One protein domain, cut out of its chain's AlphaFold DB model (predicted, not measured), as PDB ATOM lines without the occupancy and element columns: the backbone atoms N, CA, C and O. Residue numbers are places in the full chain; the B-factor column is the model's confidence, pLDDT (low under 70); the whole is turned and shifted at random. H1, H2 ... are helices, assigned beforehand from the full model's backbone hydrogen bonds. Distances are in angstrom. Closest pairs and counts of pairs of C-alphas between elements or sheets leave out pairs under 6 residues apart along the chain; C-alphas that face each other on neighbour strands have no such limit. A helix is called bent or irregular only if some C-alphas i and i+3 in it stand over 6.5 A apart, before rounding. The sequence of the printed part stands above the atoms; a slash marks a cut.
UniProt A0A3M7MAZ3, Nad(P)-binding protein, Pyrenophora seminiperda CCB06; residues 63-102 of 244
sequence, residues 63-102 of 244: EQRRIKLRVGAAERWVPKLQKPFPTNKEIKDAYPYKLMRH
ATOM      1  N   GLU A  63      24.323 -34.233 -16.038       92.44
ATOM      2  CA  GLU A  63      23.864 -33.416 -14.922       92.44
ATOM      3  C   GLU A  63      23.392 -34.303 -13.764       92.44
ATOM      4  O   GLU A  63      23.713 -34.018 -12.611       92.44
ATOM      5  N   GLN A  64      22.782 -35.460 -14.046       93.25
ATOM      6  CA  GLN A  64      22.483 -36.465 -13.020       93.25
ATOM      7  C   GLN A  64      23.750 -36.986 -12.329       93.25
ATOM      8  O   GLN A  64      23.767 -37.133 -11.106       93.25
ATOM      9  N   ARG A  65      24.833 -37.229 -13.082       93.25
ATOM     10  CA  ARG A  65      26.135 -37.606 -12.497       93.25
ATOM     11  C   ARG A  65      26.671 -36.505 -11.584       93.25
ATOM     12  O   ARG A  65      27.095 -36.798 -10.467       93.25
ATOM     13  N   ARG A  66      26.602 -35.239 -12.011       94.50
ATOM     14  CA  ARG A  66      27.014 -34.087 -11.188       94.50
ATOM     15  C   ARG A  66      26.170 -33.958  -9.920       94.50
ATOM     16  O   ARG A  66      26.725 -33.708  -8.854       94.50
ATOM     17  N   ILE A  67      24.857 -34.158 -10.013       93.94
ATOM     18  CA  ILE A  67      23.953 -34.134  -8.858       93.94
ATOM     19  C   ILE A  67      24.317 -35.256  -7.885       93.94
ATOM     20  O   ILE A  67      24.508 -34.977  -6.707       93.94
ATOM     21  N   LYS A  68      24.514 -36.491  -8.360       95.62
ATOM     22  CA  LYS A  68      24.932 -37.618  -7.508       95.62
ATOM     23  C   LYS A  68      26.262 -37.352  -6.804       95.62
ATOM     24  O   LYS A  68      26.379 -37.626  -5.614       95.62
ATOM     25  N   LEU A  69      27.237 -36.770  -7.504       95.12
ATOM     26  CA  LEU A  69      28.509 -36.367  -6.896       95.12
ATOM     27  C   LEU A  69      28.313 -35.317  -5.799       95.12
ATOM     28  O   LEU A  69      28.901 -35.440  -4.727       95.12
ATOM     29  N   ARG A  70      27.469 -34.305  -6.039       94.38
ATOM     30  CA  ARG A  70      27.159 -33.269  -5.041       94.38
ATOM     31  C   ARG A  70      26.427 -33.840  -3.832       94.38
ATOM     32  O   ARG A  70      26.783 -33.494  -2.713       94.38
ATOM     33  N   VAL A  71      25.453 -34.721  -4.050       95.75
ATOM     34  CA  VAL A  71      24.708 -35.397  -2.978       95.75
ATOM     35  C   VAL A  71      25.655 -36.257  -2.142       95.75
ATOM     36  O   VAL A  71      25.728 -36.068  -0.934       95.75
ATOM     37  N   GLY A  72      26.475 -37.101  -2.774       95.56
ATOM     38  CA  GLY A  72      27.449 -37.926  -2.056       95.56
ATOM     39  C   GLY A  72      28.515 -37.101  -1.324       95.56
ATOM     40  O   GLY A  72      28.957 -37.473  -0.237       95.56
ATOM     41  N   ALA A  73      28.920 -35.951  -1.872       92.81
ATOM     42  CA  ALA A  73      29.783 -35.014  -1.159       92.81
ATOM     43  C   ALA A  73      29.067 -34.408   0.056       92.81
ATOM     44  O   ALA A  73      29.644 -34.385   1.138       92.81
ATOM     45  N   ALA A  74      27.816 -33.969  -0.091       92.38
ATOM     46  CA  ALA A  74      27.035 -33.411   1.007       92.38
ATOM     47  C   ALA A  74      26.849 -34.426   2.143       92.38
ATOM     48  O   ALA A  74      27.115 -34.093   3.295       92.38
ATOM     49  N   GLU A  75      26.507 -35.679   1.832       93.75
ATOM     50  CA  GLU A  75      26.353 -36.766   2.812       93.75
ATOM     51  C   GLU A  75      27.625 -37.000   3.640       93.75
ATOM     52  O   GLU A  75      27.553 -37.160   4.857       93.75
ATOM     53  N   ARG A  76      28.811 -36.922   3.018       89.69
ATOM     54  CA  ARG A  76      30.100 -37.012   3.735       89.69
ATOM     55  C   ARG A  76      30.321 -35.860   4.718       89.69
ATOM     56  O   ARG A  76      31.089 -36.005   5.668       89.69
ATOM     57  N   TRP A  77      29.696 -34.709   4.477       84.00
ATOM     58  CA  TRP A  77      29.817 -33.515   5.315       84.00
ATOM     59  C   TRP A  77      28.746 -33.424   6.404       84.00
ATOM     60  O   TRP A  77      29.017 -32.816   7.436       84.00
ATOM     61  N   VAL A  78      27.583 -34.068   6.244       88.56
ATOM     62  CA  VAL A  78      26.513 -34.117   7.260       88.56
ATOM     63  C   VAL A  78      27.028 -34.404   8.683       88.56
ATOM     64  O   VAL A  78      26.729 -33.604   9.572       88.56
ATOM     65  N   PRO A  79      27.842 -35.449   8.949       85.81
ATOM     66  CA  PRO A  79      28.302 -35.724  10.314       85.81
ATOM     67  C   PRO A  79      29.218 -34.627  10.878       85.81
ATOM     68  O   PRO A  79      29.220 -34.391  12.084       85.81
ATOM     69  N   LYS A  80      29.963 -33.921  10.014       80.00
ATOM     70  CA  LYS A  80      30.834 -32.799  10.400       80.00
ATOM     71  C   LYS A  80      30.044 -31.522  10.687       80.00
ATOM     72  O   LYS A  80      30.487 -30.698  11.472       80.00
ATOM     73  N   LEU A  81      28.878 -31.359  10.061       80.56
ATOM     74  CA  LEU A  81      27.988 -30.217  10.288       80.56
ATOM     75  C   LEU A  81      27.127 -30.392  11.545       80.56
ATOM     76  O   LEU A  81      26.813 -29.409  12.208       80.56
ATOM     77  N   GLN A  82      26.776 -31.631  11.905       84.44
ATOM     78  CA  GLN A  82      26.042 -31.920  13.144       84.44
ATOM     79  C   GLN A  82      26.886 -31.693  14.408       84.44
ATOM     80  O   GLN A  82      26.334 -31.420  15.472       84.44
ATOM     81  N   LYS A  83      28.218 -31.798  14.306       81.38
ATOM     82  CA  LYS A  83      29.154 -31.561  15.410       81.38
ATOM     83  C   LYS A  83      30.077 -30.393  15.059       81.38
ATOM     84  O   LYS A  83      31.136 -30.618  14.481       81.38
ATOM     85  N   PRO A  84      29.700 -29.150  15.410       79.31
ATOM     86  CA  PRO A  84      30.461 -27.965  15.016       79.31
ATOM     87  C   PRO A  84      31.839 -27.876  15.687       79.31
ATOM     88  O   PRO A  84      32.707 -27.150  15.206       79.31
ATOM     89  N   PHE A  85      32.054 -28.606  16.786       82.06
ATOM     90  CA  PHE A  85      33.312 -28.610  17.524       82.06
ATOM     91  C   PHE A  85      34.087 -29.913  17.299       82.06
ATOM     92  O   PHE A  85      33.484 -30.990  17.360       82.06
ATOM     93  N   PRO A  86      35.413 -29.834  17.078       82.75
ATOM     94  CA  PRO A  86      36.245 -31.013  16.904       82.75
ATOM     95  C   PRO A  86      36.321 -31.822  18.201       82.75
ATOM     96  O   PRO A  86      36.321 -31.284  19.310       82.75
ATOM     97  N   THR A  87      36.416 -33.136  18.060       87.19
ATOM     98  CA  THR A  87      36.608 -34.052  19.185       87.19
ATOM     99  C   THR A  87      38.036 -33.982  19.723       87.19
ATOM    100  O   THR A  87      38.981 -33.670  19.001       87.19
ATOM    101  N   ASN A  88      38.242 -34.358  20.989       84.94
ATOM    102  CA  ASN A  88      39.584 -34.400  21.589       84.94
ATOM    103  C   ASN A  88      40.573 -35.292  20.816       84.94
ATOM    104  O   ASN A  88      41.773 -35.034  20.859       84.94
ATOM    105  N   LYS A  89      40.088 -36.327  20.115       89.12
ATOM    106  CA  LYS A  89      40.915 -37.163  19.233       89.12
ATOM    107  C   LYS A  89      41.376 -36.371  18.009       89.12
ATOM    108  O   LYS A  89      42.571 -36.245  17.804       89.12
ATOM    109  N   GLU A  90      40.451 -35.724  17.302       83.94
ATOM    110  CA  GLU A  90      40.770 -34.862  16.153       83.94
ATOM    111  C   GLU A  90      41.701 -33.703  16.534       83.94
ATOM    112  O   GLU A  90      42.600 -33.357  15.773       83.94
ATOM    113  N   ILE A  91      41.532 -33.118  17.726       83.56
ATOM    114  CA  ILE A  91      42.425 -32.068  18.236       83.56
ATOM    115  C   ILE A  91      43.842 -32.614  18.454       83.56
ATOM    116  O   ILE A  91      44.809 -31.949  18.082       83.56
ATOM    117  N   LYS A  92      43.976 -33.811  19.044       85.94
ATOM    118  CA  LYS A  92      45.272 -34.473  19.255       85.94
ATOM    119  C   LYS A  92      45.923 -34.868  17.933       85.94
ATOM    120  O   LYS A  92      47.104 -34.597  17.763       85.94
ATOM    121  N   ASP A  93      45.155 -35.403  16.989       84.62
ATOM    122  CA  ASP A  93      45.642 -35.792  15.660       84.62
ATOM    123  C   ASP A  93      46.051 -34.571  14.822       84.62
ATOM    124  O   ASP A  93      46.998 -34.635  14.043       84.62
ATOM    125  N   ALA A  94      45.380 -33.429  15.004       79.19
ATOM    126  CA  ALA A  94      45.736 -32.165  14.362       79.19
ATOM    127  C   ALA A  94      46.945 -31.472  15.015       79.19
ATOM    128  O   ALA A  94      47.582 -30.627  14.379       79.19
ATOM    129  N   TYR A  95      47.266 -31.789  16.273       74.31
ATOM    130  CA  TYR A  95      48.312 -31.114  17.043       74.31
ATOM    131  C   TYR A  95      49.714 -31.232  16.411       74.31
ATOM    132  O   TYR A  95      50.372 -30.194  16.286       74.31
ATOM    133  N   PRO A  96      50.157 -32.411  15.916       74.44
ATOM    134  CA  PRO A  96      51.402 -32.553  15.159       74.44
ATOM    135  C   PRO A  96      51.469 -31.622  13.942       74.44
ATOM    136  O   PRO A  96      52.461 -30.929  13.729       74.44
ATOM    137  N   TYR A  97      50.379 -31.524  13.177       68.31
ATOM    138  CA  TYR A  97      50.324 -30.686  11.976       68.31
ATOM    139  C   TYR A  97      50.210 -29.189  12.296       68.31
ATOM    140  O   TYR A  97      50.699 -28.348  11.540       68.31
ATOM    141  N   LYS A  98      49.584 -28.830  13.426       64.06
ATOM    142  CA  LYS A  98      49.541 -27.449  13.924       64.06
ATOM    143  C   LYS A  98      50.925 -26.979  14.370       64.06
ATOM    144  O   LYS A  98      51.286 -25.843  14.079       64.06
ATOM    145  N   LEU A  99      51.704 -27.851  15.013       56.66
ATOM    146  CA  LEU A  99      53.107 -27.589  15.345       56.66
ATOM    147  C   LEU A  99      53.932 -27.367  14.065       56.66
ATOM    148  O   LEU A  99      54.626 -26.359  13.965       56.66
ATOM    149  N   MET A 100      53.767 -28.205  13.036       54.69
ATOM    150  CA  MET A 100      54.491 -28.050  11.762       54.69
ATOM    151  C   MET A 100      54.177 -26.756  10.992       54.69
ATOM    152  O   MET A 100      55.038 -26.244  10.285       54.69
ATOM    153  N   ARG A 101      52.973 -26.180  11.126       57.09
ATOM    154  CA  ARG A 101      52.623 -24.918  10.438       57.09
ATOM    155  C   ARG A 101      53.416 -23.702  10.926       57.09
ATOM    156  O   ARG A 101      53.472 -22.707  10.208       57.09
ATOM    157  N   HIS A 102      53.996 -23.763  12.123       54.56
ATOM    158  CA  HIS A 102      54.725 -22.644  12.726       54.56
ATOM    159  C   HIS A 102      56.246 -22.836  12.733       54.56
ATOM    160  O   HIS A 102      56.969 -21.847  12.830       54.56
TER     161      HIS A 102
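AT A GLANCE: This is residues 63 to 102 of the 244 residues of the protein "Nad(P)-binding protein" of Pyrenophora seminiperda CCB06 (UniProt A0A3M7MAZ3). Look for a wide, open V: a long helix, H1, makes one arm, a shorter helix, H2, the other, and a stretched-out link joins them at the foot, with no packing between the arms. The printed part has 40 residues with two named helices, H1 then H2, and no named strand, and its class is all helix. It is extended, with a radius of gyration of the C-alphas of 15.2 A, and flat, spanning 43 by 22 by 11 A.

HOW THE PARTS SIT: Start with H1, residues 63 to 82, which has a kink of 34 degrees near residue 76 and is only just irregular: C-alphas 76 and 79 are 6.9 A apart. A tight link of 5 residues leads to H2, residues 88 to 100, also only just irregular, with C-alphas 93 and 96 6.6 A apart. H1 and H2 are apart. O i to N i+4 pairs within hydrogen-bond range number 14 of 16 in H1 and 7 of 9 in H2.

IN THESE COORDINATES: Find C-alpha 63 at (23.864, -33.416, -14.922); H1 runs 28.2 A to C-alpha 82. H2 runs 19.0 A, ending at C-alpha 100 at (54.491, -28.050, 11.762).

THE WHOLE: The C-alphas farthest apart, of Gln 64 and His 102, are 43.5 A apart. The printed part has no cut. Residues 97 to 102 of the model have pLDDT under 70.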